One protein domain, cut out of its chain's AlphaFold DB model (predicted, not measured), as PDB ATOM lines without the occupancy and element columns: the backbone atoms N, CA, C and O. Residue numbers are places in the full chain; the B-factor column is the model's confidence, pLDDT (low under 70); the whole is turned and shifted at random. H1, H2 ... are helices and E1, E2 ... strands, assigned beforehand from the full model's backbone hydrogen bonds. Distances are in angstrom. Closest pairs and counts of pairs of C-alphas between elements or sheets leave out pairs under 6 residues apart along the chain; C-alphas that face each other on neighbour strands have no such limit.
ATOM      1  N   GLY A 116      29.277   0.186   6.954       89.75
ATOM      2  CA  GLY A 116      29.532   0.162   5.522       89.75
ATOM      3  C   GLY A 116      28.760   1.260   4.803       89.75
ATOM      4  O   GLY A 116      28.003   2.009   5.426       89.75
ATOM      5  N   HIS A 117      28.921   1.328   3.487       87.00
ATOM      6  CA  HIS A 117      28.086   2.150   2.618       87.00
ATOM      7  C   HIS A 117      27.270   1.265   1.668       87.00
ATOM      8  O   HIS A 117      27.757   0.261   1.147       87.00
ATOM      9  N   ALA A 118      26.012   1.636   1.444       81.81
ATOM     10  CA  ALA A 118      25.138   1.025   0.453       81.81
ATOM     11  C   ALA A 118      24.996   1.943  -0.760       81.81
ATOM     12  O   ALA A 118      24.737   3.130  -0.581       81.81
ATOM     13  N   GLN A 119      25.093   1.386  -1.968       79.38
ATOM     14  CA  GLN A 119      24.848   2.089  -3.234       79.38
ATOM     15  C   GLN A 119      23.817   1.340  -4.109       79.38
ATOM     16  O   GLN A 119      23.715   0.108  -4.007       79.38
ATOM     17  N   PRO A 120      23.048   2.031  -4.976       73.50
ATOM     18  CA  PRO A 120      22.051   1.394  -5.834       73.50
ATOM     19  C   PRO A 120      22.669   0.369  -6.794       73.50
ATOM     20  O   PRO A 120      23.734   0.586  -7.370       73.50
ATOM     21  N   ALA A 121      21.979  -0.753  -7.004       73.94
ATOM     22  CA  ALA A 121      22.410  -1.822  -7.899       73.94
ATOM     23  C   ALA A 121      21.224  -2.435  -8.663       73.94
ATOM     24  O   ALA A 121      20.056  -2.259  -8.313       73.94
ATOM     25  N   HIS A 122      21.499  -3.199  -9.724       71.50
ATOM     26  CA  HIS A 122      20.431  -3.841 -10.494       71.50
ATOM     27  C   HIS A 122      19.680  -4.887  -9.644       71.50
ATOM     28  O   HIS A 122      20.152  -6.010  -9.446       71.50
ATOM     29  N   GLY A 123      18.468  -4.536  -9.207       63.59
ATOM     30  CA  GLY A 123      17.597  -5.399  -8.408       63.59
ATOM     31  C   GLY A 123      17.803  -5.296  -6.893       63.59
ATOM     32  O   GLY A 123      17.481  -6.254  -6.193       63.59
ATOM     33  N   GLY A 124      18.341  -4.180  -6.392       74.25
ATOM     34  CA  GLY A 124      18.465  -3.901  -4.960       74.25
ATOM     35  C   GLY A 124      19.596  -2.919  -4.663       74.25
ATOM     36  O   GLY A 124      19.887  -2.034  -5.460       74.25
ATOM     37  N   TRP A 125      20.263  -3.115  -3.532       81.56
ATOM     38  CA  TRP A 125      21.464  -2.377  -3.143       81.56
ATOM     39  C   TRP A 125      22.684  -3.299  -3.126       81.56
ATOM     40  O   TRP A 125      22.577  -4.479  -2.772       81.56
ATOM     41  N   ALA A 126      23.843  -2.755  -3.488       79.50
ATOM     42  CA  ALA A 126      25.139  -3.330  -3.152       79.50
ATOM     43  C   ALA A 126      25.630  -2.678  -1.853       79.50
ATOM     44  O   ALA A 126      25.472  -1.471  -1.686       79.50
ATOM     45  N   VAL A 127      26.208  -3.464  -0.942       85.12
ATOM     46  CA  VAL A 127      26.785  -2.963   0.314       85.12
ATOM     47  C   VAL A 127      28.268  -3.283   0.351       85.12
ATOM     48  O   VAL A 127      28.650  -4.446   0.212       85.12
ATOM     49  N   THR A 128      29.069  -2.254   0.594       86.88
ATOM     50  CA  THR A 128      30.505  -2.346   0.850       86.88
ATOM     51  C   THR A 128      30.730  -2.136   2.352       86.88
ATOM     52  O   THR A 128      30.434  -1.050   2.859       86.88
ATOM     53  N   PRO A 129      31.208  -3.146   3.097       86.69
ATOM     54  CA  PRO A 129      31.637  -2.976   4.485       86.69
ATOM     55  C   PRO A 129      32.772  -1.951   4.610       86.69
ATOM     56  O   PRO A 129      33.547  -1.769   3.678       86.69
ATOM     57  N   ALA A 130      32.903  -1.329   5.779       87.12
ATOM     58  CA  ALA A 130      33.965  -0.380   6.102       87.12
ATOM     59  C   ALA A 130      34.613  -0.714   7.454       87.12
ATOM     60  O   ALA A 130      34.000  -1.343   8.322       87.12
ATOM     61  N   VAL A 131      35.858  -0.271   7.641       86.75
ATOM     62  CA  VAL A 131      36.631  -0.535   8.865       86.75
ATOM     63  C   VAL A 131      36.105   0.232  10.090       86.75
ATOM     64  O   VAL A 131      36.213  -0.265  11.204       86.75
ATOM     65  N   THR A 132      35.474   1.394   9.914       86.44
ATOM     66  CA  THR A 132      34.856   2.183  10.998       86.44
ATOM     67  C   THR A 132      33.595   2.907  10.519       86.44
ATOM     68  O   THR A 132      33.339   3.014   9.316       86.44
ATOM     69  N   GLU A 133      32.809   3.454  11.456       87.38
ATOM     70  CA  GLU A 133      31.711   4.373  11.123       87.38
ATOM     71  C   GLU A 133      32.230   5.638  10.416       87.38
ATOM     72  O   GLU A 133      31.617   6.087   9.450       87.38
ATOM     73  N   ALA A 134      33.383   6.172  10.839       84.81
ATOM     74  CA  ALA A 134      34.026   7.318  10.198       84.81
ATOM     75  C   ALA A 134      34.384   7.022   8.731       84.81
ATOM     76  O   ALA A 134      34.020   7.795   7.848       84.81
ATOM     77  N   ALA A 135      34.983   5.859   8.442       84.38
ATOM     78  CA  ALA A 135      35.272   5.428   7.073       84.38
ATOM     79  C   ALA A 135      33.993   5.238   6.235       84.38
ATOM     80  O   ALA A 135      33.953   5.626   5.067       84.38
ATOM     81  N   ALA A 136      32.918   4.698   6.824       85.06
ATOM     82  CA  ALA A 136      31.623   4.578   6.152       85.06
ATOM     83  C   ALA A 136      30.984   5.944   5.843       85.06
ATOM     84  O   ALA A 136      30.421   6.125   4.764       85.06
ATOM     85  N   ARG A 137      31.087   6.912   6.767       82.88
ATOM     86  CA  ARG A 137      30.607   8.294   6.595       82.88
ATOM     87  C   ARG A 137      31.421   9.057   5.555       82.88
ATOM     88  O   ARG A 137      30.820   9.673   4.684       82.88
ATOM     89  N   ALA A 138      32.750   8.957   5.592       79.94
ATOM     90  CA  ALA A 138      33.634   9.549   4.590       79.94
ATOM     91  C   ALA A 138      33.304   9.011   3.189       79.94
ATOM     92  O   ALA A 138      32.963   9.788   2.296       79.94
ATOM     93  N   ALA A 139      33.255   7.683   3.032       75.19
ATOM     94  CA  ALA A 139      32.882   7.047   1.773       75.19
ATOM     95  C   ALA A 139      31.464   7.422   1.305       75.19
ATOM     96  O   ALA A 139      31.241   7.461   0.102       75.19
ATOM     97  N   ALA A 140      30.520   7.709   2.210       72.62
ATOM     98  CA  ALA A 140      29.170   8.185   1.879       72.62
ATOM     99  C   ALA A 140      29.066   9.709   1.654       72.62
ATOM    100  O   ALA A 140      28.020  10.185   1.225       72.62
ATOM    101  N   SER A 141      30.128  10.474   1.926       71.19
ATOM    102  CA  SER A 141      30.205  11.911   1.617       71.19
ATOM    103  C   SER A 141      30.812  12.206   0.238       71.19
ATOM    104  O   SER A 141      30.638  13.306  -0.276       71.19
ATOM    105  N   GLU A 142      31.474  11.223  -0.386       67.50
ATOM    106  CA  GLU A 142      32.050  11.341  -1.737       67.50
ATOM    107  C   GLU A 142      30.998  11.537  -2.841       67.50
ATOM    108  O   GLU A 142      31.245  12.261  -3.805       67.50
ATOM    109  N   ASP A 143      29.840  10.881  -2.729       56.59
ATOM    110  CA  ASP A 143      28.706  11.070  -3.634       56.59
ATOM    111  C   ASP A 143      27.372  10.866  -2.906       56.59
ATOM    112  O   ASP A 143      27.257  10.054  -1.988       56.59
ATOM    113  N   SER A 144      26.335  11.595  -3.328       57.44
ATOM    114  CA  SER A 144      25.029  11.573  -2.657       57.44
ATOM    115  C   SER A 144      24.137  10.384  -3.039       57.44
ATOM    116  O   SER A 144      22.917  10.490  -2.909       57.44
ATOM    117  N   PHE A 145      24.703   9.294  -3.566       62.88
ATOM    118  CA  PHE A 145      23.983   8.046  -3.853       62.88
ATOM    119  C   PHE A 145      24.351   6.927  -2.873       62.88
ATOM    120  O   PHE A 145      23.683   5.890  -2.837       62.88
ATOM    121  N   ARG A 146      25.400   7.126  -2.073       71.62
ATOM    122  CA  ARG A 146      25.801   6.214  -1.004       71.62
ATOM    123  C   ARG A 146      25.129   6.590   0.313       71.62
ATOM    124  O   ARG A 146      25.063   7.756   0.688       71.62
ATOM    125  N   HIS A 147      24.698   5.585   1.068       73.81
ATOM    126  CA  HIS A 147      24.146   5.775   2.411       73.81
ATOM    127  C   HIS A 147      24.860   4.898   3.435       73.81
ATOM    128  O   HIS A 147      25.145   3.729   3.171       73.81
ATOM    129  N   VAL A 148      25.111   5.447   4.626       82.56
ATOM    130  CA  VAL A 148      25.732   4.714   5.736       82.56
ATOM    131  C   VAL A 148      24.783   3.629   6.243       82.56
ATOM    132  O   VAL A 148      23.611   3.888   6.540       82.56
ATOM    133  N   VAL A 149      25.304   2.410   6.363       84.62
ATOM    134  CA  VAL A 149      24.572   1.230   6.826       84.62
ATOM    135  C   VAL A 149      25.272   0.554   8.001       84.62
ATOM    136  O   VAL A 149      26.501   0.544   8.092       84.62
ATOM    137  N   LEU A 150      24.469  -0.026   8.890       88.75
ATOM    138  CA  LEU A 150      24.886  -0.791  10.063       88.75
ATOM    139  C   LEU A 150      24.473  -2.257   9.890       88.75
ATOM    140  O   LEU A 150      23.389  -2.558   9.391       88.75
ATOM    141  N   ARG A 151      25.333  -3.180  10.313       86.19
ATOM    142  CA  ARG A 151      25.126  -4.625  10.229       86.19
ATOM    143  C   ARG A 151      24.639  -5.182  11.561       86.19
ATOM    144  O   ARG A 151      25.366  -5.156  12.558       86.19
ATOM    145  N   ASN A 152      23.436  -5.743  11.566       77.88
ATOM    146  CA  ASN A 152      22.916  -6.489  12.700       77.88
ATOM    147  C   ASN A 152      23.732  -7.777  12.910       77.88
ATOM    148  O   ASN A 152      24.003  -8.526  11.969       77.88
ATOM    149  N   GLY A 153      24.134  -8.033  14.156       65.69
ATOM    150  CA  GLY A 153      24.946  -9.197  14.515       65.69
ATOM    151  C   GLY A 153      24.166 -10.504  14.653       65.69
ATOM    152  O   GLY A 153      24.776 -11.564  14.589       65.69
ATOM    153  N   GLU A 154      22.842 -10.460  14.831       66.69
ATOM    154  CA  GLU A 154      22.053 -11.679  15.074       66.69
ATOM    155  C   GLU A 154      21.635 -12.421  13.790       66.69
ATOM    156  O   GLU A 154      21.493 -13.645  13.806       66.69
ATOM    157  N   ASP A 155      21.428 -11.704  12.679       67.50
ATOM    158  CA  ASP A 155      20.846 -12.246  11.440       67.50
ATOM    159  C   ASP A 155      21.659 -11.975  10.156       67.50
ATOM    160  O   ASP A 155      21.292 -12.491   9.094       67.50
ATOM    161  N   ASP A 156      22.783 -11.248  10.255       69.94
ATOM    162  CA  ASP A 156      23.631 -10.816   9.127       69.94
ATOM    163  C   ASP A 156      22.902  -9.858   8.152       69.94
ATOM    164  O   ASP A 156      23.248  -9.763   6.973       69.94
ATOM    165  N   ALA A 157      21.864  -9.154   8.628       78.81
ATOM    166  CA  ALA A 157      21.156  -8.127   7.868       78.81
ATOM    167  C   ALA A 157      21.816  -6.745   7.999       78.81
ATOM    168  O   ALA A 157      22.383  -6.393   9.033       78.81
ATOM    169  N   TRP A 158      21.682  -5.928   6.955       82.56
ATOM    170  CA  TRP A 158      22.092  -4.523   6.959       82.56
ATOM    171  C   TRP A 158      20.875  -3.607   7.096       82.56
ATOM    172  O   TRP A 158      19.827  -3.879   6.506       82.56
ATOM    173  N   THR A 159      21.017  -2.506   7.832       81.00
ATOM    174  CA  THR A 159      20.015  -1.442   7.986       81.00
ATOM    175  C   THR A 159      20.616  -0.081   7.644       81.00
ATOM    176  O   THR A 159      21.790   0.171   7.902       81.00
ATOM    177  N   PHE A 160      19.823   0.819   7.063       77.81
ATOM    178  CA  PHE A 160      20.228   2.212   6.848       77.81
ATOM    179  C   PHE A 160      20.253   2.964   8.182       77.81
ATOM    180  O   PHE A 160      19.256   2.971   8.904       77.81
ATOM    181  N   VAL A 161      21.369   3.627   8.505       77.00
ATOM    182  CA  VAL A 161      21.547   4.297   9.811       77.00
ATOM    183  C   VAL A 161      20.547   5.444  10.007       77.00
ATOM    184  O   VAL A 161      20.037   5.626  11.107       77.00
ATOM    185  N   ALA A 162      20.209   6.173   8.939       70.25
ATOM    186  CA  ALA A 162      19.302   7.323   8.998       70.25
ATOM    187  C   ALA A 162      17.822   6.966   9.264       70.25
ATOM    188  O   ALA A 162      17.066   7.811   9.732       70.25
ATOM    189  N   THR A 163      17.390   5.739   8.952       67.19
ATOM    190  CA  THR A 163      15.967   5.337   8.980       67.19
ATOM    191  C   THR A 163      15.691   4.083   9.811       67.19
ATOM    192  O   THR A 163      14.532   3.759  10.066       67.19
ATOM    193  N   GLY A 164      16.727   3.318  10.166       69.94
ATOM    194  CA  GLY A 164      16.606   1.982  10.753       69.94
ATOM    195  C   GLY A 164      16.013   0.920   9.814       69.94
ATOM    196  O   GLY A 164      15.783  -0.210  10.248       69.94
ATOM    197  N   THR A 165      15.738   1.236   8.541       72.81
ATOM    198  CA  THR A 165      15.074   0.299   7.619       72.81
ATOM    199  C   THR A 165      16.054  -0.740   7.057       72.81
ATOM    200  O   THR A 165      17.194  -0.390   6.741       72.81
ATOM    201  N   PRO A 166      15.645  -2.016   6.888       74.50
ATOM    202  CA  PRO A 166      16.483  -3.034   6.257       74.50
ATOM    203  C   PRO A 166      16.855  -2.691   4.811       74.50
ATOM    204  O   PRO A 166      16.019  -2.226   4.035       74.50
ATOM    205  N   VAL A 167      18.099  -2.983   4.439       75.00
ATOM    206  CA  VAL A 167      18.652  -2.768   3.097       75.00
ATOM    207  C   VAL A 167      18.239  -3.933   2.183       75.00
ATOM    208  O   VAL A 167      18.636  -5.075   2.442       75.00
ATOM    209  N   PRO A 168      17.474  -3.707   1.096       77.81
ATOM    210  CA  PRO A 168      17.097  -4.777   0.180       77.81
ATOM    211  C   PRO A 168      18.275  -5.122  -0.744       77.81
ATOM    212  O   PRO A 168      18.441  -4.545  -1.818       77.81
ATOM    213  N   LEU A 169      19.118  -6.057  -0.293       77.81
ATOM    214  CA  LEU A 169      20.328  -6.498  -0.995       77.81
ATOM    215  C   LEU A 169      20.020  -7.119  -2.365       77.81
ATOM    216  O   LEU A 169      19.134  -7.971  -2.503       77.81
ATOM    217  N   ALA A 170      20.803  -6.732  -3.373       70.56
ATOM    218  CA  ALA A 170      20.643  -7.213  -4.739       70.56
ATOM    219  C   ALA A 170      20.782  -8.747  -4.840       70.56
ATOM    220  O   ALA A 170      21.673  -9.364  -4.258       70.56
ATOM    221  N   GLY A 171      19.891  -9.372  -5.615       61.25
ATOM    222  CA  GLY A 171      19.936 -10.809  -5.911       61.25
ATOM    223  C   GLY A 171      19.316 -11.744  -4.863       61.25
ATOM    224  O   GLY A 171      19.277 -12.952  -5.103       61.25
ATOM    225  N   GLN A 172      18.783 -11.244  -3.739       58.47
ATOM    226  CA  GLN A 172      18.094 -12.105  -2.767       58.47
ATOM    227  C   GLN A 172      16.760 -12.666  -3.318       58.47
ATOM    228  O   GLN A 172      15.867 -11.898  -3.691       58.47
ATOM    229  N   PRO A 173      16.547 -14.000  -3.327       41.38
ATOM    230  CA  PRO A 173      15.342 -14.620  -3.883       41.38
ATOM    231  C   PRO A 173      14.159 -14.590  -2.894       41.38
ATOM    232  O   PRO A 173      13.715 -15.630  -2.412       41.38
TER     233      PRO A 173
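What this domain is: This is residues 116 to 173 of the 405 residues of an uncharacterized protein of Amycolatopsis sp. AA4 (UniProt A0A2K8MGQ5). A small, strongly twisted sheet of four strands, curled like part of a barrel, has one helix, H1, packed over its inner strands E1 and E3. Two hairpins, E1 with E2 and E3 with E4, make the sheet, and the last 13 printed residues, 161 to 173, form a tail with no named element. The printed part has 58 residues, with four named strands and one named helix in the order E1, E2, H1, E3, E4; across the sheet the order is E2, E1, E3, E4, antiparallel throughout. The class is mixed, helices and strands. The whole is compact, with a radius of gyration of the C-alphas of 10.8 A, and spans 31 by 27 by 20 A.

Where its parts are: E1 holds residues 116 to 121, 15.3 A from first to last C-alpha, and begins at C-alpha 116 at (29.532, 0.162, 5.522). E2, residues 124 to 130, is the longest strand at 19.4 A. H1, residues 133 to 141, measures 12.2 A and begins at C-alpha 133 at (31.711, 4.373, 11.123). E3, residues 147 to 151, measures 13.0 A. E4, residues 158 to 160, measures 7.0 A and ends at C-alpha 160 at (20.228, 2.212, 6.848).

How they stand to each other: The hairpin E1 and E2 is antiparallel at 156 degrees, with N 119 and O 126 2.9 A apart, within hydrogen-bond range. E1 and E3 are antiparallel at 118 degrees, with N 118 and O 147 at 2.8 A. The hairpin E3 and E4 is antiparallel at 142 degrees, with N 159 and O 150 at 2.8 A. E3 has staggered pairing, with E1 over residues 147 to 149 and with E4 over residues 149 to 151. The edge strands E2 and E4 are only just apart, at 8.3 A. H1 is on the sheet at a height of 8.0 A, over E1 and E3, and runs along the strands, at 6 degrees to E1 on the local plane. The closest C-alphas of H1 and E1 are those of Ala 136 and Gly 116, 4.9 A apart; those of H1 and E3 are Ala 140 and His 147, 5.6 A apart. E2, H1 and E3 form a split strand-helix-strand unit, two strands of one sheet with a helix between them along the chain and E1 between them in the sheet, and its crossover is right-handed. In H1 every O i to N i+4 pair is within hydrogen-bond range.

The domain as a whole: The C-alphas farthest apart, those of Ala 134 and Pro 173, are 32.1 A apart. The printed part has no cut, and no link is long. The mean pLDDT of the printed part is 75.7; it is under 70 at residues 123, 142 to 145, 153 to 156, 163 to 164 and 171 to 173.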